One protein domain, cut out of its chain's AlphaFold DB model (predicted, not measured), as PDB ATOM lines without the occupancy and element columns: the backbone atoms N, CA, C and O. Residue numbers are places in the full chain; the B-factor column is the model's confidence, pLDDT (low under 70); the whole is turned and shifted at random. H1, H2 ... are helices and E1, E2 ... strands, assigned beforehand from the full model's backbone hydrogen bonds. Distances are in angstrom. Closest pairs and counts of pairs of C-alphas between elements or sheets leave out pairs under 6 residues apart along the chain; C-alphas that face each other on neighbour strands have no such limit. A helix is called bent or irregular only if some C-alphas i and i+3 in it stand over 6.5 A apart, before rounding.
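AT A GLANCE: This is residues 172 to 314 of the 314 residues of an uncharacterized protein of Erysipelotrichaceae bacterium (UniProt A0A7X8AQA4). One strongly twisted sheet is bent into an open trough: E2, E8 and E9 make one wall, E5, E1 and the later part of E4 make the other, and E1 and E10 remain apart, leaving the trough unclosed. At one end of the trough, the small hairpin of E6 and E7 follows on from E5, the short helix H1 sits by the end of E9, and residues 301 to 306 stick out. The printed part has 143 residues with ten named strands and one named helix, in the order E1 E2 E3 E4 E5 E6 E7 H1 E8 E9 E10; the class is mostly strand, though under half of the residues are in named elements. The large sheet has eight strands and is branched at E4, and its neighbour pairs are antiparallel. The whole is compact, with a radius of gyration of the C-alphas of 16.1 A and spans of 43 by 35 by 30 A.

IN THESE COORDINATES: Start at Phe 172 and go on to C-alpha 178 at (42.013, 6.145, -51.259), where E1, residues 178 to 180, begins. After it come E2, residues 193 to 198, 16.4 A long, and E3, residues 208 to 210. Find C-alpha 213 at (52.465, 19.776, -36.116); from there E4 runs 29.7 A to residue 223. E5 is residues 226 to 231, 16.2 A long, followed by E6, residues 235 to 238, and E7, residues 253 to 256. H1 is residues 266 to 270, 6.2 A long. E8, residues 273 to 281, covers 22.6 A, and E9, residues 286 to 296, covers 32.7 A. E10, residues 309 to 313, is 13.1 A long and ends at C-alpha 313, (35.468, 18.463, -45.415).

HOW THE PARTS SIT: Begin with E4, whose pairing is staggered: E2 lies on one side of it, while E3, beside residues 213 to 215, and E5, beside residues 218 to 223, lie on the other side. Look for N 216 and O 196 of E4 and E2, 2.9 A apart, and N 215 and O 208 of E4 and E3, 2.8 A apart. E3, E4 and E5 form a meander, each strand the antiparallel neighbour of the one before; in the hairpin of E4 and E5, N 221 and O 228 are 2.9 A apart. On the other side of E5 from E4 is the edge strand E1, antiparallel to E5 at 166 degrees between their directions, with N 179 and O 227 at 2.8 A. On the other side of E2 from E4 is E8, at 170 degrees to E2, with N 197 and O 275 at 2.8 A. E8, E9 and E10 are a second meander: N 276 and O 290 are 2.8 A apart, and so are N 295 and O 310. H1 is on this sheet, only just at the sheet's level with a height of 3.6 A; its closest C-alphas to E9 are those of Gln 270 and Gln 295, 5.2 A apart. In H1 the O i to N i+4 pair is within hydrogen-bond range. E6 and E7 are a hairpin forming their own sheet, with N 237 and O 254 at 2.8 A; residues 236 to 237 of E6 also pair antiparallel with residues 244 to 245. E5 and E6 meet only through their link.

THE WHOLE: The two C-alphas farthest apart are those of Ser 284 and Gly 305, 46.6 A. The printed part has no cut and ends at residue 314, the chain's last. The links from E1 to E2, E6 to E7 and E9 to E10 are long. The mean pLDDT of the printed part is 73.1; look for values under 70 at residues 172 to 189, 222 to 228, 263 to 264, 283 to 284 and 295 to 314.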
ATOM      1  N   PHE A 172      42.355   5.694 -37.111       55.44
ATOM      2  CA  PHE A 172      42.264   5.879 -38.550       55.44
ATOM      3  C   PHE A 172      42.564   4.583 -39.283       55.44
ATOM      4  O   PHE A 172      43.718   4.165 -39.402       55.44
ATOM      5  N   ASP A 173      41.514   4.008 -39.866       57.75
ATOM      6  CA  ASP A 173      41.663   3.010 -40.913       57.75
ATOM      7  C   ASP A 173      41.913   3.677 -42.274       57.75
ATOM      8  O   ASP A 173      40.999   4.126 -42.984       57.75
ATOM      9  N   PHE A 174      43.186   3.700 -42.661       54.31
ATOM     10  CA  PHE A 174      43.616   4.211 -43.955       54.31
ATOM     11  C   PHE A 174      43.196   3.318 -45.138       54.31
ATOM     12  O   PHE A 174      43.214   3.805 -46.269       54.31
ATOM     13  N   SER A 175      42.733   2.078 -44.914       50.62
ATOM     14  CA  SER A 175      42.408   1.097 -45.970       50.62
ATOM     15  C   SER A 175      41.331   1.556 -46.958       50.62
ATOM     16  O   SER A 175      41.248   1.068 -48.085       50.62
ATOM     17  N   GLY A 176      40.512   2.534 -46.571       49.34
ATOM     18  CA  GLY A 176      39.587   3.181 -47.500       49.34
ATOM     19  C   GLY A 176      39.672   4.700 -47.515       49.34
ATOM     20  O   GLY A 176      38.760   5.339 -48.030       49.34
ATOM     21  N   LEU A 177      40.761   5.270 -46.999       56.53
ATOM     22  CA  LEU A 177      41.254   6.513 -47.567       56.53
ATOM     23  C   LEU A 177      42.008   6.119 -48.838       56.53
ATOM     24  O   LEU A 177      43.043   5.455 -48.816       56.53
ATOM     25  N   PHE A 178      41.426   6.465 -49.976       55.81
ATOM     26  CA  PHE A 178      42.013   6.145 -51.259       55.81
ATOM     27  C   PHE A 178      41.892   7.321 -52.211       55.81
ATOM     28  O   PHE A 178      40.909   8.059 -52.212       55.81
ATOM     29  N   LEU A 179      42.891   7.460 -53.070       57.44
ATOM     30  CA  LEU A 179      42.788   8.270 -54.269       57.44
ATOM     31  C   LEU A 179      42.344   7.345 -55.395       57.44
ATOM     32  O   LEU A 179      43.057   6.414 -55.766       57.44
ATOM     33  N   SER A 180      41.137   7.571 -55.912       54.38
ATOM     34  CA  SER A 180      40.665   6.896 -57.121       54.38
ATOM     35  C   SER A 180      41.440   7.446 -58.311       54.38
ATOM     36  O   SER A 180      41.340   8.631 -58.632       54.38
ATOM     37  N   ILE A 181      42.214   6.586 -58.962       51.25
ATOM     38  CA  ILE A 181      43.026   6.940 -60.115       51.25
ATOM     39  C   ILE A 181      42.544   6.105 -61.295       51.25
ATOM     40  O   ILE A 181      42.726   4.894 -61.340       51.25
ATOM     41  N   GLY A 182      41.938   6.756 -62.287       46.03
ATOM     42  CA  GLY A 182      41.430   6.094 -63.496       46.03
ATOM     43  C   GLY A 182      42.517   5.597 -64.460       46.03
ATOM     44  O   GLY A 182      42.220   5.309 -65.615       46.03
ATOM     45  N   VAL A 183      43.770   5.509 -64.008       48.88
ATOM     46  CA  VAL A 183      44.948   5.177 -64.812       48.88
ATOM     47  C   VAL A 183      45.778   4.117 -64.089       48.88
ATOM     48  O   VAL A 183      45.974   4.176 -62.875       48.88
ATOM     49  N   LEU A 184      46.272   3.141 -64.849       47.97
ATOM     50  CA  LEU A 184      47.213   2.137 -64.363       47.97
ATOM     51  C   LEU A 184      48.610   2.772 -64.321       47.97
ATOM     52  O   LEU A 184      49.229   2.989 -65.362       47.97
ATOM     53  N   TYR A 185      49.095   3.103 -63.126       52.50
ATOM     54  CA  TYR A 185      50.484   3.505 -62.913       52.50
ATOM     55  C   TYR A 185      51.261   2.317 -62.328       52.50
ATOM     56  O   TYR A 185      50.942   1.848 -61.235       52.50
ATOM     57  N   ASP A 186      52.259   1.823 -63.066       49.62
ATOM     58  CA  ASP A 186      53.134   0.694 -62.686       49.62
ATOM     59  C   ASP A 186      54.561   1.164 -62.316       49.62
ATOM     60  O   ASP A 186      55.536   0.477 -62.598       49.62
ATOM     61  N   ASN A 187      54.728   2.367 -61.746       55.47
ATOM     62  CA  ASN A 187      56.058   2.940 -61.479       55.47
ATOM     63  C   ASN A 187      56.279   3.240 -59.989       55.47
ATOM     64  O   ASN A 187      55.489   3.946 -59.366       55.47
ATOM     65  N   GLU A 188      57.407   2.764 -59.456       49.78
ATOM     66  CA  GLU A 188      57.855   2.935 -58.066       49.78
ATOM     67  C   GLU A 188      58.115   4.402 -57.672       49.78
ATOM     68  O   GLU A 188      58.119   4.732 -56.492       49.78
ATOM     69  N   ASN A 189      58.262   5.314 -58.641       61.22
ATOM     70  CA  ASN A 189      58.530   6.739 -58.405       61.22
ATOM     71  C   ASN A 189      57.298   7.640 -58.603       61.22
ATOM     72  O   ASN A 189      57.430   8.803 -59.000       61.22
ATOM     73  N   PHE A 190      56.088   7.118 -58.389       71.94
ATOM     74  CA  PHE A 190      54.847   7.863 -58.626       71.94
ATOM     75  C   PHE A 190      54.606   9.014 -57.630       71.94
ATOM     76  O   PHE A 190      53.856   9.938 -57.929       71.94
ATOM     77  N   TYR A 191      55.266   8.989 -56.474       80.19
ATOM     78  CA  TYR A 191      55.286  10.056 -55.474       80.19
ATOM     79  C   TYR A 191      56.596   9.971 -54.677       80.19
ATOM     80  O   TYR A 191      57.192   8.897 -54.601       80.19
ATOM     81  N   SER A 192      57.072  11.077 -54.096       85.44
ATOM     82  CA  SER A 192      58.296  11.071 -53.269       85.44
ATOM     83  C   SER A 192      58.007  10.854 -51.786       85.44
ATOM     84  O   SER A 192      58.781  10.214 -51.075       85.44
ATOM     85  N   SER A 193      56.885  11.378 -51.294       87.81
ATOM     86  CA  SER A 193      56.455  11.197 -49.906       87.81
ATOM     87  C   SER A 193      54.950  11.384 -49.762       87.81
ATOM     88  O   SER A 193      54.341  12.129 -50.523       87.81
ATOM     89  N   ALA A 194      54.367  10.699 -48.781       87.56
ATOM     90  CA  ALA A 194      53.001  10.910 -48.327       87.56
ATOM     91  C   ALA A 194      53.023  11.060 -46.802       87.56
ATOM     92  O   ALA A 194      53.650  10.253 -46.106       87.56
ATOM     93  N   ALA A 195      52.389  12.107 -46.280       89.88
ATOM     94  CA  ALA A 195      52.380  12.406 -44.856       89.88
ATOM     95  C   ALA A 195      51.036  12.983 -44.405       89.88
ATOM     96  O   ALA A 195      50.410  13.769 -45.115       89.88
ATOM     97  N   LEU A 196      50.621  12.607 -43.200       88.06
ATOM     98  CA  LEU A 196      49.512  13.208 -42.473       88.06
ATOM     99  C   LEU A 196      50.077  14.126 -41.387       88.06
ATOM    100  O   LEU A 196      50.873  13.689 -40.555       88.06
ATOM    101  N   TYR A 197      49.642  15.380 -41.383       91.50
ATOM    102  CA  TYR A 197      49.947  16.353 -40.343       91.50
ATOM    103  C   TYR A 197      48.718  16.606 -39.474       91.50
ATOM    104  O   TYR A 197      47.627  16.850 -39.989       91.50
ATOM    105  N   CYS A 198      48.929  16.610 -38.164       90.38
ATOM    106  CA  CYS A 198      47.964  16.977 -37.139       90.38
ATOM    107  C   CYS A 198      48.364  18.334 -36.546       90.38
ATOM    108  O   CYS A 198      49.489  18.489 -36.062       90.38
ATOM    109  N   SER A 199      47.472  19.329 -36.594       92.69
ATOM    110  CA  SER A 199      47.766  20.677 -36.087       92.69
ATOM    111  C   SER A 199      47.878  20.763 -34.565       92.69
ATOM    112  O   SER A 199      48.354  21.778 -34.069       92.69
ATOM    113  N   ASN A 200      47.444  19.731 -33.836       90.56
ATOM    114  CA  ASN A 200      47.572  19.633 -32.388       90.56
ATOM    115  C   ASN A 200      48.635  18.573 -32.023       90.56
ATOM    116  O   ASN A 200      48.336  17.376 -32.013       90.56
ATOM    117  N   PRO A 201      49.885  18.973 -31.730       87.38
ATOM    118  CA  PRO A 201      50.946  18.027 -31.401       87.38
ATOM    119  C   PRO A 201      50.731  17.313 -30.056       87.38
ATOM    120  O   PRO A 201      51.341  16.267 -29.844       87.38
ATOM    121  N   ALA A 202      49.861  17.820 -29.171       86.00
ATOM    122  CA  ALA A 202      49.555  17.180 -27.889       86.00
ATOM    123  C   ALA A 202      48.794  15.855 -28.054       86.00
ATOM    124  O   ALA A 202      48.959  14.955 -27.235       86.00
ATOM    125  N   LEU A 203      48.052  15.691 -29.156       83.88
ATOM    126  CA  LEU A 203      47.423  14.416 -29.508       83.88
ATOM    127  C   LEU A 203      48.455  13.341 -29.872       83.88
ATOM    128  O   LEU A 203      48.164  12.156 -29.798       83.88
ATOM    129  N   PHE A 204      49.666  13.716 -30.287       87.06
ATOM    130  CA  PHE A 204      50.673  12.755 -30.739       87.06
ATOM    131  C   PHE A 204      52.089  13.192 -30.344       87.06
ATOM    132  O   PHE A 204      52.933  13.436 -31.215       87.06
ATOM    133  N   PRO A 205      52.385  13.271 -29.036       84.81
ATOM    134  CA  PRO A 205      53.624  13.866 -28.541       84.81
ATOM    135  C   PRO A 205      54.873  13.052 -28.911       84.81
ATOM    136  O   PRO A 205      55.977  13.589 -28.928       84.81
ATOM    137  N   TYR A 206      54.707  11.766 -29.234       86.62
ATOM    138  CA  TYR A 206      55.792  10.856 -29.613       86.62
ATOM    139  C   TYR A 206      55.977  10.712 -31.134       86.62
ATOM    140  O   TYR A 206      56.782   9.891 -31.590       86.62
ATOM    141  N   LEU A 207      55.244  11.492 -31.935       87.50
ATOM    142  CA  LEU A 207      55.490  11.622 -33.370       87.50
ATOM    143  C   LEU A 207      56.433  12.792 -33.669       87.50
ATOM    144  O   LEU A 207      56.723  13.637 -32.829       87.50
ATOM    145  N   ALA A 208      56.931  12.840 -34.907       83.50
ATOM    146  CA  ALA A 208      57.794  13.927 -35.348       83.50
ATOM    147  C   ALA A 208      57.031  15.258 -35.317       83.50
ATOM    148  O   ALA A 208      55.946  15.350 -35.889       83.50
ATOM    149  N   ASN A 209      57.617  16.280 -34.693       85.50
ATOM    150  CA  ASN A 209      57.049  17.623 -34.654       85.50
ATOM    151  C   ASN A 209      57.693  18.489 -35.744       85.50
ATOM    152  O   ASN A 209      58.862  18.863 -35.648       85.50
ATOM    153  N   VAL A 210      56.939  18.776 -36.804       83.31
ATOM    154  CA  VAL A 210      57.389  19.579 -37.947       83.31
ATOM    155  C   VAL A 210      56.519  20.823 -38.034       83.31
ATOM    156  O   VAL A 210      55.317  20.732 -38.274       83.31
ATOM    157  N   GLY A 211      57.122  21.996 -37.823       84.06
ATOM    158  CA  GLY A 211      56.404  23.272 -37.886       84.06
ATOM    159  C   GLY A 211      55.253  23.379 -36.879       84.06
ATOM    160  O   GLY A 211      54.207  23.930 -37.214       84.06
ATOM    161  N   GLY A 212      55.413  22.805 -35.681       86.69
ATOM    162  CA  GLY A 212      54.382  22.797 -34.638       86.69
ATOM    163  C   GLY A 212      53.269  21.769 -34.858       86.69
ATOM    164  O   GLY A 212      52.226  21.870 -34.220       86.69
ATOM    165  N   ARG A 213      53.453  20.804 -35.767       90.94
ATOM    166  CA  ARG A 213      52.465  19.776 -36.116       90.94
ATOM    167  C   ARG A 213      53.039  18.388 -35.904       90.94
ATOM    168  O   ARG A 213      54.182  18.136 -36.286       90.94
ATOM    169  N   ALA A 214      52.235  17.470 -35.381       90.31
ATOM    170  CA  ALA A 214      52.614  16.063 -35.352       90.31
ATOM    171  C   ALA A 214      52.496  15.451 -36.756       90.31
ATOM    172  O   ALA A 214      51.499  15.665 -37.445       90.31
ATOM    173  N   MET A 215      53.515  14.704 -37.184       91.31
ATOM    174  CA  MET A 215      53.631  14.160 -38.537       91.31
ATOM    175  C   MET A 215      53.731  12.631 -38.547       91.31
ATOM    176  O   MET A 215      54.675  12.036 -38.005       91.31
ATOM    177  N   GLN A 216      52.830  12.013 -39.309       87.56
ATOM    178  CA  GLN A 216      52.827  10.589 -39.618       87.56
ATOM    179  C   GLN A 216      53.151  10.344 -41.092       87.56
ATOM    180  O   GLN A 216      52.503  10.900 -41.973       87.56
ATOM    181  N   TYR A 217      54.122   9.472 -41.373       87.62
ATOM    182  CA  TYR A 217      54.380   9.034 -42.745       87.62
ATOM    183  C   TYR A 217      53.398   7.947 -43.168       87.62
ATOM    184  O   TYR A 217      53.073   7.046 -42.388       87.62
ATOM    185  N   LEU A 218      52.980   8.023 -44.426       85.31
ATOM    186  CA  LEU A 218      52.071   7.082 -45.053       85.31
ATOM    187  C   LEU A 218      52.756   6.381 -46.229       85.31
ATOM    188  O   LEU A 218      53.638   6.936 -46.889       85.31
ATOM    189  N   ASN A 219      52.315   5.164 -46.503       81.06
ATOM    190  CA  ASN A 219      52.558   4.460 -47.750       81.06
ATOM    191  C   ASN A 219      51.345   4.644 -48.665       81.06
ATOM    192  O   ASN A 219      50.209   4.682 -48.194       81.06
ATOM    193  N   LEU A 220      51.580   4.737 -49.972       77.50
ATOM    194  CA  LEU A 220      50.534   4.635 -50.982       77.50
ATOM    195  C   LEU A 220      50.742   3.316 -51.710       77.50
ATOM    196  O   LEU A 220      51.689   3.152 -52.477       77.50
ATOM    197  N   THR A 221      49.859   2.366 -51.446       73.62
ATOM    198  CA  THR A 221      49.862   1.058 -52.097       73.62
ATOM    199  C   THR A 221      48.761   1.006 -53.135       73.62
ATOM    200  O   THR A 221      47.684   1.570 -52.950       73.62
ATOM    201  N   ARG A 222      49.002   0.308 -54.239       67.81
ATOM    202  CA  ARG A 222      47.988   0.151 -55.275       67.81
ATOM    203  C   ARG A 222      47.023  -0.980 -54.934       67.81
ATOM    204  O   ARG A 222      47.451  -2.092 -54.650       67.81
ATOM    205  N   ALA A 223      45.729  -0.707 -55.074       65.06
ATOM    206  CA  ALA A 223      44.670  -1.708 -55.109       65.06
ATOM    207  C   ALA A 223      43.754  -1.417 -56.308       65.06
ATOM    208  O   ALA A 223      43.008  -0.439 -56.310       65.06
ATOM    209  N   TYR A 224      43.825  -2.244 -57.356       68.50
ATOM    210  CA  TYR A 224      43.109  -2.021 -58.622       68.50
ATOM    211  C   TYR A 224      43.388  -0.626 -59.229       68.50
ATOM    212  O   TYR A 224      44.531  -0.334 -59.591       68.50
ATOM    213  N   ASN A 225      42.353   0.216 -59.349       58.56
ATOM    214  CA  ASN A 225      42.379   1.598 -59.846       58.56
ATOM    215  C   ASN A 225      42.417   2.633 -58.703       58.56
ATOM    216  O   ASN A 225      41.924   3.754 -58.836       58.56
ATOM    217  N   ARG A 226      42.933   2.246 -57.535       62.72
ATOM    218  CA  ARG A 226      43.000   3.096 -56.345       62.72
ATOM    219  C   ARG A 226      44.413   3.086 -55.782       62.72
ATOM    220  O   ARG A 226      45.046   2.033 -55.706       62.72
ATOM    221  N   LEU A 227      44.885   4.250 -55.348       65.69
ATOM    222  CA  LEU A 227      45.971   4.327 -54.378       65.69
ATOM    223  C   LEU A 227      45.355   4.348 -52.995       65.69
ATOM    224  O   LEU A 227      44.655   5.293 -52.647       65.69
ATOM    225  N   VAL A 228      45.613   3.299 -52.237       69.12
ATOM    226  CA  VAL A 228      45.184   3.151 -50.855       69.12
ATOM    227  C   VAL A 228      46.306   3.665 -49.970       69.12
ATOM    228  O   VAL A 228      47.464   3.276 -50.135       69.12
ATOM    229  N   THR A 229      45.972   4.564 -49.055       71.06
ATOM    230  CA  THR A 229      46.913   4.990 -48.019       71.06
ATOM    231  C   THR A 229      47.042   3.912 -46.946       71.06
ATOM    232  O   THR A 229      46.079   3.220 -46.636       71.06
ATOM    233  N   SER A 230      48.215   3.778 -46.345       73.12
ATOM    234  CA  SER A 230      48.441   2.990 -45.126       73.12
ATOM    235  C   SER A 230      49.515   3.649 -44.272       73.12
ATOM    236  O   SER A 230      50.259   4.506 -44.753       73.12
ATOM    237  N   VAL A 231      49.612   3.283 -42.995       79.81
ATOM    238  CA  VAL A 231      50.693   3.763 -42.128       79.81
ATOM    239  C   VAL A 231      52.028   3.200 -42.613       79.81
ATOM    240  O   VAL A 231      52.153   2.009 -42.900       79.81
ATOM    241  N   LYS A 232      53.060   4.047 -42.686       80.75
ATOM    242  CA  LYS A 232      54.420   3.587 -42.974       80.75
ATOM    243  C   LYS A 232      55.059   2.966 -41.730       80.75
ATOM    244  O   LYS A 232      55.163   3.626 -40.699       80.75
ATOM    245  N   THR A 233      55.519   1.724 -41.851       75.44
ATOM    246  CA  THR A 233      56.160   0.958 -40.774       75.44
ATOM    247  C   THR A 233      57.618   1.382 -40.524       75.44
ATOM    248  O   THR A 233      58.282   1.875 -41.444       75.44
ATOM    249  N   PRO A 234      58.150   1.164 -39.302       78.19
ATOM    250  CA  PRO A 234      57.450   0.673 -38.105       78.19
ATOM    251  C   PRO A 234      56.675   1.789 -37.369       78.19
ATOM    252  O   PRO A 234      57.179   2.902 -37.222       78.19
ATOM    253  N   LEU A 235      55.463   1.480 -36.887       85.31
ATOM    254  CA  LEU A 235      54.686   2.313 -35.959       85.31
ATOM    255  C   LEU A 235      54.386   1.477 -34.711       85.31
ATOM    256  O   LEU A 235      54.084   0.293 -34.815       85.31
ATOM    257  N   PHE A 236      54.481   2.076 -33.532       88.19
ATOM    258  CA  PHE A 236      54.225   1.395 -32.269       88.19
ATOM    259  C   PHE A 236      53.064   2.045 -31.530       88.19
ATOM    260  O   PHE A 236      52.917   3.259 -31.598       88.19
ATOM    261  N   VAL A 237      52.282   1.262 -30.793       86.50
ATOM    262  CA  VAL A 237      51.181   1.730 -29.944       86.50
ATOM    263  C   VAL A 237      51.366   1.216 -28.524       86.50
ATOM    264  O   VAL A 237      51.738   0.058 -28.329       86.50
ATOM    265  N   ARG A 238      51.126   2.068 -27.530       84.88
ATOM    266  CA  ARG A 238      51.104   1.669 -26.122       84.88
ATOM    267  C   ARG A 238      49.762   1.017 -25.791       84.88
ATOM    268  O   ARG A 238      48.722   1.619 -26.041       84.88
ATOM    269  N   ALA A 239      49.782  -0.200 -25.250       78.00
ATOM    270  CA  ALA A 239      48.577  -1.023 -25.103       78.00
ATOM    271  C   ALA A 239      47.477  -0.430 -24.191       78.00
ATOM    272  O   ALA A 239      46.304  -0.728 -24.385       78.00
ATOM    273  N   ASP A 240      47.836   0.392 -23.205       77.75
ATOM    274  CA  ASP A 240      46.922   0.970 -22.209       77.75
ATOM    275  C   ASP A 240      46.329   2.324 -22.639       77.75
ATOM    276  O   ASP A 240      45.132   2.569 -22.470       77.75
ATOM    277  N   THR A 241      47.158   3.211 -23.197       75.69
ATOM    278  CA  THR A 241      46.772   4.584 -23.566       75.69
ATOM    279  C   THR A 241      46.434   4.757 -25.043       75.69
ATOM    280  O   THR A 241      45.946   5.820 -25.433       75.69
ATOM    281  N   LEU A 242      46.727   3.747 -25.869       75.75
ATOM    282  CA  LEU A 242      46.665   3.798 -27.332       75.75
ATOM    283  C   LEU A 242      47.545   4.897 -27.955       75.75
ATOM    284  O   LEU A 242      47.383   5.269 -29.115       75.75
ATOM    285  N   GLN A 243      48.527   5.410 -27.206       82.44
ATOM    286  CA  GLN A 243      49.462   6.410 -27.714       82.44
ATOM    287  C   GLN A 243      50.425   5.792 -28.723       82.44
ATOM    288  O   GLN A 243      51.095   4.795 -28.439       82.44
ATOM    289  N   ILE A 244      50.544   6.432 -29.881       85.81
ATOM    290  CA  ILE A 244      51.413   5.986 -30.966       85.81
ATOM    291  C   ILE A 244      52.802   6.631 -30.926       85.81
ATOM    292  O   ILE A 244      52.962   7.787 -30.535       85.81
ATOM    293  N   ALA A 245      53.810   5.880 -31.361       87.06
ATOM    294  CA  ALA A 245      55.224   6.229 -31.322       87.06
ATOM    295  C   ALA A 245      55.981   5.669 -32.536       87.06
ATOM    296  O   ALA A 245      55.598   4.659 -33.122       87.06
ATOM    297  N   ARG A 246      57.117   6.287 -32.882       85.50
ATOM    298  CA  ARG A 246      58.016   5.791 -33.949       85.50
ATOM    299  C   ARG A 246      59.012   4.729 -33.497       85.50
ATOM    300  O   ARG A 246      59.638   4.080 -34.329       85.50
ATOM    301  N   SER A 247      59.157   4.573 -32.189       87.00
ATOM    302  CA  SER A 247      60.126   3.677 -31.576       87.00
ATOM    303  C   SER A 247      59.462   2.902 -30.456       87.00
ATOM    304  O   SER A 247      58.553   3.396 -29.787       87.00
ATOM    305  N   LYS A 248      59.962   1.695 -30.214       87.50
ATOM    306  CA  LYS A 248      59.568   0.902 -29.060       87.50
ATOM    307  C   LYS A 248      60.270   1.445 -27.811       87.50
ATOM    308  O   LYS A 248      61.397   1.054 -27.521       87.50
ATOM    309  N   TYR A 249      59.623   2.372 -27.105       84.75
ATOM    310  CA  TYR A 249      60.179   2.985 -25.888       84.75
ATOM    311  C   TYR A 249      60.182   2.032 -24.681       84.75
ATOM    312  O   TYR A 249      61.029   2.161 -23.802       84.75
ATOM    313  N   SER A 250      59.258   1.065 -24.637       86.06
ATOM    314  CA  SER A 250      59.162   0.048 -23.583       86.06
ATOM    315  C   SER A 250      58.553  -1.260 -24.113       86.06
ATOM    316  O   SER A 250      58.134  -1.344 -25.270       86.06
ATOM    317  N   ALA A 251      58.493  -2.298 -23.273       84.00
ATOM    318  CA  ALA A 251      57.852  -3.571 -23.618       84.00
ATOM    319  C   ALA A 251      56.338  -3.443 -23.882       84.00
ATOM    320  O   ALA A 251      55.798  -4.247 -24.636       84.00
ATOM    321  N   GLU A 252      55.691  -2.419 -23.318       84.44
ATOM    322  CA  GLU A 252      54.255  -2.126 -23.468       84.44
ATOM    323  C   GLU A 252      53.890  -1.595 -24.862       84.44
ATOM    324  O   GLU A 252      52.716  -1.580 -25.234       84.44
ATOM    325  N   TYR A 253      54.887  -1.149 -25.633       87.19
ATOM    326  CA  TYR A 253      54.698  -0.705 -27.008       87.19
ATOM    327  C   TYR A 253      54.706  -1.900 -27.967       87.19
ATOM    328  O   TYR A 253      55.709  -2.610 -28.116       87.19
ATOM    329  N   LEU A 254      53.585  -2.086 -28.656       85.56
ATOM    330  CA  LEU A 254      53.354  -3.134 -29.645       85.56
ATOM    331  C   LEU A 254      53.464  -2.552 -31.056       85.56
ATOM    332  O   LEU A 254      53.103  -1.401 -31.275       85.56
ATOM    333  N   ASN A 255      53.981  -3.325 -32.011       85.12
ATOM    334  CA  ASN A 255      54.010  -2.904 -33.414       85.12
ATOM    335  C   ASN A 255      52.581  -2.890 -33.971       85.12
ATOM    336  O   ASN A 255      51.802  -3.799 -33.690       85.12
ATOM    337  N   THR A 256      52.266  -1.881 -34.767       75.25
ATOM    338  CA  THR A 256      50.959  -1.689 -35.381       75.25
ATOM    339  C   THR A 256      51.120  -1.112 -36.785       75.25
ATOM    340  O   THR A 256      52.046  -0.356 -37.073       75.25
ATOM    341  N   ASP A 257      50.200  -1.461 -37.672       71.38
ATOM    342  CA  ASP A 257      49.972  -0.819 -38.971       71.38
ATOM    343  C   ASP A 257      48.781   0.160 -38.934       71.38
ATOM    344  O   ASP A 257      48.495   0.852 -39.912       71.38
ATOM    345  N   THR A 258      48.115   0.238 -37.785       71.19
ATOM    346  CA  THR A 258      46.940   1.061 -37.518       71.19
ATOM    347  C   THR A 258      47.330   2.290 -36.707       71.19
ATOM    348  O   THR A 258      48.151   2.222 -35.786       71.19
ATOM    349  N   TYR A 259      46.742   3.431 -37.056       74.56
ATOM    350  CA  TYR A 259      46.996   4.712 -36.405       74.56
ATOM    351  C   TYR A 259      45.905   5.011 -35.382       74.56
ATOM    352  O   TYR A 259      44.777   5.318 -35.758       74.56
ATOM    353  N   PHE A 260      46.246   4.934 -34.100       75.56
ATOM    354  CA  PHE A 260      45.310   5.126 -32.993       75.56
ATOM    355  C   PHE A 260      45.348   6.554 -32.457       75.56
ATOM    356  O   PHE A 260      46.423   7.151 -32.360       75.56
ATOM    357  N   PHE A 261      44.186   7.090 -32.083       75.44
ATOM    358  CA  PHE A 261      44.093   8.320 -31.308       75.44
ATOM    359  C   PHE A 261      44.263   8.030 -29.813       75.44
ATOM    360  O   PHE A 261      43.821   6.980 -29.340       75.44
ATOM    361  N   PRO A 262      44.860   8.954 -29.037       70.62
ATOM    362  CA  PRO A 262      44.920   8.799 -27.593       70.62
ATOM    363  C   PRO A 262      43.526   8.716 -26.980       70.62
ATOM    364  O   PRO A 262      42.629   9.506 -27.299       70.62
ATOM    365  N   LYS A 263      43.371   7.789 -26.039       67.12
ATOM    366  CA  LYS A 263      42.121   7.600 -25.306       67.12
ATOM    367  C   LYS A 263      41.745   8.870 -24.528       67.12
ATOM    368  O   LYS A 263      42.600   9.454 -23.872       67.12
ATOM    369  N   TYR A 264      40.468   9.260 -24.562       68.94
ATOM    370  CA  TYR A 264      39.889  10.409 -23.834       68.94
ATOM    371  C   TYR A 264      40.239  11.821 -24.340       68.94
ATOM    372  O   TYR A 264      39.827  12.794 -23.719       68.94
ATOM    373  N   HIS A 265      40.905  11.968 -25.487       73.44
ATOM    374  CA  HIS A 265      41.192  13.280 -26.088       73.44
ATOM    375  C   HIS A 265      40.154  13.690 -27.157       73.44
ATOM    376  O   HIS A 265      40.498  14.258 -28.193       73.44
ATOM    377  N   PHE A 266      38.873  13.380 -26.932       72.69
ATOM    378  CA  PHE A 266      37.792  13.596 -27.908       72.69
ATOM    379  C   PHE A 266      37.582  15.077 -28.249       72.69
ATOM    380  O   PHE A 266      37.554  15.440 -29.425       72.69
ATOM    381  N   ASP A 267      37.523  15.933 -27.228       75.25
ATOM    382  CA  ASP A 267      37.335  17.378 -27.399       75.25
ATOM    383  C   ASP A 267      38.510  18.014 -28.149       75.25
ATOM    384  O   ASP A 267      38.342  18.889 -29.002       75.25
ATOM    385  N   GLU A 268      39.726  17.545 -27.867       80.94
ATOM    386  CA  GLU A 268      40.922  17.976 -28.583       80.94
ATOM    387  C   GLU A 268      40.895  17.519 -30.044       80.94
ATOM    388  O   GLU A 268      41.262  18.286 -30.938       80.94
ATOM    389  N   LEU A 269      40.441  16.291 -30.304       78.06
ATOM    390  CA  LEU A 269      40.353  15.734 -31.647       78.06
ATOM    391  C   LEU A 269      39.353  16.495 -32.523       78.06
ATOM    392  O   LEU A 269      39.677  16.836 -33.662       78.06
ATOM    393  N   GLN A 270      38.172  16.805 -31.984       75.62
ATOM    394  CA  GLN A 270      37.104  17.490 -32.715       75.62
ATOM    395  C   GLN A 270      37.507  18.898 -33.185       75.62
ATOM    396  O   GLN A 270      37.073  19.369 -34.234       75.62
ATOM    397  N   ASN A 271      38.394  19.552 -32.434       80.06
ATOM    398  CA  ASN A 271      38.889  20.897 -32.728       80.06
ATOM    399  C   ASN A 271      40.225  20.906 -33.492       80.06
ATOM    400  O   ASN A 271      40.845  21.958 -33.664       80.06
ATOM    401  N   THR A 272      40.689  19.744 -33.960       86.19
ATOM    402  CA  THR A 272      41.994  19.603 -34.610       86.19
ATOM    403  C   THR A 272      41.882  19.507 -36.126       86.19
ATOM    404  O   THR A 272      41.154  18.681 -36.675       86.19
ATOM    405  N   LYS A 273      42.692  20.310 -36.823       89.62
ATOM    406  CA  LYS A 273      42.823  20.263 -38.278       89.62
ATOM    407  C   LYS A 273      43.858  19.223 -38.700       89.62
ATOM    408  O   LYS A 273      45.001  19.224 -38.234       89.62
ATOM    409  N   PHE A 274      43.482  18.412 -39.678       86.38
ATOM    410  CA  PHE A 274      44.357  17.458 -40.342       86.38
ATOM    411  C   PHE A 274      44.732  17.946 -41.739       86.38
ATOM    412  O   PHE A 274      43.985  18.662 -42.409       86.38
ATOM    413  N   THR A 275      45.930  17.585 -42.188       89.12
ATOM    414  CA  THR A 275      46.407  17.856 -43.546       89.12
ATOM    415  C   THR A 275      47.117  16.627 -44.086       89.12
ATOM    416  O   THR A 275      48.179  16.266 -43.591       89.12
ATOM    417  N   LEU A 276      46.555  16.006 -45.116       86.50
ATOM    418  CA  LEU A 276      47.237  15.015 -45.938       86.50
ATOM    419  C   LEU A 276      48.021  15.736 -47.040       86.50
ATOM    420  O   LEU A 276      47.462  16.547 -47.779       86.50
ATOM    421  N   GLU A 277      49.304  15.423 -47.161       89.81
ATOM    422  CA  GLU A 277      50.195  15.942 -48.195       89.81
ATOM    423  C   GLU A 277      50.855  14.783 -48.943       89.81
ATOM    424  O   GLU A 277      51.378  13.854 -48.324       89.81
ATOM    425  N   ILE A 278      50.863  14.850 -50.274       87.12
ATOM    426  CA  ILE A 278      51.607  13.924 -51.133       87.12
ATOM    427  C   ILE A 278      52.494  14.748 -52.056       87.12
ATOM    428  O   ILE A 278      51.990  15.573 -52.815       87.12
ATOM    429  N   LYS A 279      53.808  14.537 -51.996       89.62
ATOM    430  CA  LYS A 279      54.788  15.302 -52.777       89.62
ATOM    431  C   LYS A 279      55.218  14.574 -54.036       89.62
ATOM    432  O   LYS A 279      55.273  13.343 -54.059       89.62
ATOM    433  N   ASP A 280      55.572  15.361 -55.052       84.62
ATOM    434  CA  ASP A 280      56.057  14.875 -56.349       84.62
ATOM    435  C   ASP A 280      55.148  13.794 -56.958       84.62
ATOM    436  O   ASP A 280      55.621  12.805 -57.536       84.62
ATOM    437  N   PHE A 281      53.841  13.976 -56.788       79.06
ATOM    438  CA  PHE A 281      52.816  13.079 -57.285       79.06
ATOM    439  C   PHE A 281      52.754  13.140 -58.814       79.06
ATOM    440  O   PHE A 281      52.863  14.218 -59.398       79.06
ATOM    441  N   SER A 282      52.544  11.979 -59.435       71.31
ATOM    442  CA  SER A 282      52.479  11.760 -60.884       71.31
ATOM    443  C   SER A 282      53.774  12.045 -61.663       71.31
ATOM    444  O   SER A 282      54.843  12.329 -61.108       71.31
ATOM    445  N   TYR A 283      53.681  11.921 -62.993       67.94
ATOM    446  CA  TYR A 283      54.729  12.325 -63.930       67.94
ATOM    447  C   TYR A 283      54.959  13.839 -63.937       67.94
ATOM    448  O   TYR A 283      56.079  14.272 -64.205       67.94
ATOM    449  N   SER A 284      53.932  14.620 -63.598       68.81
ATOM    450  CA  SER A 284      54.004  16.078 -63.501       68.81
ATOM    451  C   SER A 284      54.521  16.581 -62.153       68.81
ATOM    452  O   SER A 284      54.629  17.784 -61.939       68.81
ATOM    453  N   LYS A 285      54.856  15.686 -61.215       78.19
ATOM    454  CA  LYS A 285      55.585  16.026 -59.984       78.19
ATOM    455  C   LYS A 285      54.997  17.236 -59.237       78.19
ATOM    456  O   LYS A 285      55.732  18.097 -58.750       78.19
ATOM    457  N   PHE A 286      53.671  17.326 -59.171       78.88
ATOM    458  CA  PHE A 286      52.972  18.333 -58.372       78.88
ATOM    459  C   PHE A 286      52.708  17.790 -56.965       78.88
ATOM    460  O   PHE A 286      52.823  16.593 -56.706       78.88
ATOM    461  N   ASN A 287      52.356  18.669 -56.033       87.25
ATOM    462  CA  ASN A 287      52.035  18.280 -54.666       87.25
ATOM    463  C   ASN A 287      50.518  18.238 -54.497       87.25
ATOM    464  O   ASN A 287      49.832  19.187 -54.859       87.25
ATOM    465  N   LEU A 288      49.984  17.169 -53.920       83.38
ATOM    466  CA  LEU A 288      48.584  17.095 -53.519       83.38
ATOM    467  C   LEU A 288      48.452  17.494 -52.054       83.38
ATOM    468  O   LEU A 288      49.208  17.011 -51.212       83.38
ATOM    469  N   LYS A 289      47.461  18.328 -51.746       86.12
ATOM    470  CA  LYS A 289      47.130  18.716 -50.377       86.12
ATOM    471  C   LYS A 289      45.640  18.543 -50.127       86.12
ATOM    472  O   LYS A 289      44.832  18.989 -50.934       86.12
ATOM    473  N   TYR A 290      45.292  17.919 -49.010       80.50
ATOM    474  CA  TYR A 290      43.916  17.715 -48.581       80.50
ATOM    475  C   TYR A 290      43.774  18.016 -47.091       80.50
ATOM    476  O   TYR A 290      44.461  17.424 -46.262       80.50
ATOM    477  N   GLU A 291      42.905  18.957 -46.748       84.31
ATOM    478  CA  GLU A 291      42.662  19.416 -45.384       84.31
ATOM    479  C   GLU A 291      41.280  18.966 -44.905       84.31
ATOM    480  O   GLU A 291      40.304  19.044 -45.646       84.31
ATOM    481  N   PHE A 292      41.177  18.496 -43.667       78.00
ATOM    482  CA  PHE A 292      39.906  18.028 -43.113       78.00
ATOM    483  C   PHE A 292      39.899  18.135 -41.586       78.00
ATOM    484  O   PHE A 292      40.953  18.274 -40.959       78.00
ATOM    485  N   THR A 293      38.712  18.075 -40.992       77.88
ATOM    486  CA  THR A 293      38.510  17.895 -39.549       77.88
ATOM    487  C   THR A 293      37.689  16.645 -39.299       77.88
ATOM    488  O   THR A 293      37.069  16.073 -40.198       77.88
ATOM    489  N   ILE A 294      37.723  16.199 -38.055       73.56
ATOM    490  CA  ILE A 294      36.935  15.072 -37.592       73.56
ATOM    491  C   ILE A 294      35.865  15.632 -36.669       73.56
ATOM    492  O   ILE A 294      36.184  16.355 -35.735       73.56
ATOM    493  N   GLN A 295      34.608  15.302 -36.925       65.75
ATOM    494  CA  GLN A 295      33.515  15.520 -35.994       65.75
ATOM    495  C   GLN A 295      33.124  14.175 -35.398       65.75
ATOM    496  O   GLN A 295      32.817  13.228 -36.114       65.75
ATOM    497  N   ILE A 296      33.147  14.090 -34.078       63.94
ATOM    498  CA  ILE A 296      32.634  12.928 -33.365       63.94
ATOM    499  C   ILE A 296      31.157  13.227 -33.125       63.94
ATOM    500  O   ILE A 296      30.837  14.207 -32.450       63.94
ATOM    501  N   ASP A 297      30.271  12.447 -33.737       51.91
ATOM    502  CA  ASP A 297      28.846  12.564 -33.437       51.91
ATOM    503  C   ASP A 297      28.540  11.843 -32.119       51.91
ATOM    504  O   ASP A 297      29.383  11.124 -31.584       51.91
ATOM    505  N   HIS A 298      27.371  12.143 -31.544       48.25
ATOM    506  CA  HIS A 298      26.981  11.784 -30.176       48.25
ATOM    507  C   HIS A 298      27.430  10.366 -29.781       48.25
ATOM    508  O   HIS A 298      27.389   9.472 -30.625       48.25
ATOM    509  N   PRO A 299      27.780  10.121 -28.500       45.25
ATOM    510  CA  PRO A 299      28.129   8.798 -27.989       45.25
ATOM    511  C   PRO A 299      26.892   7.890 -27.961       45.25
ATOM    512  O   PRO A 299      26.382   7.523 -26.908       45.25
ATOM    513  N   TYR A 300      26.357   7.561 -29.129       40.66
ATOM    514  CA  TYR A 300      25.479   6.433 -29.287       40.66
ATOM    515  C   TYR A 300      26.375   5.216 -29.380       40.66
ATOM    516  O   TYR A 300      27.276   5.169 -30.207       40.66
ATOM    517  N   PHE A 301      26.119   4.251 -28.509       41.09
ATOM    518  CA  PHE A 301      26.587   2.895 -28.695       41.09
ATOM    519  C   PHE A 301      25.953   2.398 -30.000       41.09
ATOM    520  O   PHE A 301      24.732   2.230 -30.062       41.09
ATOM    521  N   GLY A 302      26.755   2.202 -31.049       40.97
ATOM    522  CA  GLY A 302      26.330   1.502 -32.261       40.97
ATOM    523  C   GLY A 302      25.742   0.126 -31.921       40.97
ATOM    524  O   GLY A 302      25.792  -0.325 -30.778       40.97
ATOM    525  N   THR A 303      25.199  -0.595 -32.900       39.22
ATOM    526  CA  THR A 303      24.562  -1.912 -32.675       39.22
ATOM    527  C   THR A 303      25.463  -2.955 -31.992       39.22
ATOM    528  O   THR A 303      24.946  -3.915 -31.424       39.22
ATOM    529  N   SER A 304      26.783  -2.750 -31.988       44.31
ATOM    530  CA  SER A 304      27.791  -3.535 -31.258       44.31
ATOM    531  C   SER A 304      28.466  -2.802 -30.081       44.31
ATOM    532  O   SER A 304      29.383  -3.347 -29.470       44.31
ATOM    533  N   GLY A 305      27.991  -1.613 -29.696       46.75
ATOM    534  CA  GLY A 305      28.433  -0.905 -28.491       46.75
ATOM    535  C   GLY A 305      29.491   0.194 -28.688       46.75
ATOM    536  O   GLY A 305      30.326   0.384 -27.808       46.75
ATOM    537  N   GLU A 306      29.508   0.897 -29.820       49.47
ATOM    538  CA  GLU A 306      30.695   1.647 -30.286       49.47
ATOM    539  C   GLU A 306      30.412   3.111 -30.650       49.47
ATOM    540  O   GLU A 306      29.279   3.424 -30.983       49.47
ATOM    541  N   HIS A 307      31.425   3.991 -30.635       48.59
ATOM    542  CA  HIS A 307      31.295   5.415 -30.993       48.59
ATOM    543  C   HIS A 307      31.402   5.660 -32.508       48.59
ATOM    544  O   HIS A 307      32.370   5.227 -33.130       48.59
ATOM    545  N   GLU A 308      30.476   6.433 -33.086       49.31
ATOM    546  CA  GLU A 308      30.515   6.835 -34.501       49.31
ATOM    547  C   GLU A 308      31.246   8.173 -34.723       49.31
ATOM    548  O   GLU A 308      31.186   9.094 -33.908       49.31
ATOM    549  N   VAL A 309      31.926   8.305 -35.867       54.94
ATOM    550  CA  VAL A 309      32.682   9.509 -36.241       54.94
ATOM    551  C   VAL A 309      32.415   9.903 -37.687       54.94
ATOM    552  O   VAL A 309      32.424   9.061 -38.584       54.94
ATOM    553  N   ILE A 310      32.257  11.205 -37.924       55.59
ATOM    554  CA  ILE A 310      32.064  11.821 -39.236       55.59
ATOM    555  C   ILE A 310      33.298  12.649 -39.609       55.59
ATOM    556  O   ILE A 310      33.800  13.461 -38.840       55.59
ATOM    557  N   ILE A 311      33.798  12.482 -40.835       55.41
ATOM    558  CA  ILE A 311      34.870  13.334 -41.371       55.41
ATOM    559  C   ILE A 311      34.240  14.509 -42.113       55.41
ATOM    560  O   ILE A 311      33.632  14.324 -43.172       55.41
ATOM    561  N   ASN A 312      34.452  15.719 -41.597       53.44
ATOM    562  CA  ASN A 312      33.999  16.947 -42.233       53.44
ATOM    563  C   ASN A 312      35.070  17.504 -43.170       53.44
ATOM    564  O   ASN A 312      36.252  17.621 -42.834       53.44
ATOM    565  N   ARG A 313      34.630  17.858 -44.378       53.72
ATOM    566  CA  ARG A 313      35.468  18.463 -45.415       53.72
ATOM    567  C   ARG A 313      35.233  19.973 -45.420       53.72
ATOM    568  O   ARG A 313      34.079  20.392 -45.397       53.72
ATOM    569  N   TYR A 314      36.313  20.750 -45.482       46.31
ATOM    570  CA  TYR A 314      36.266  22.175 -45.833       46.31
ATOM    571  C   TYR A 314      36.481  22.369 -47.329       46.31
ATOM    572  O   TYR A 314      37.144  21.494 -47.936       46.31
TER     573      TYR A 314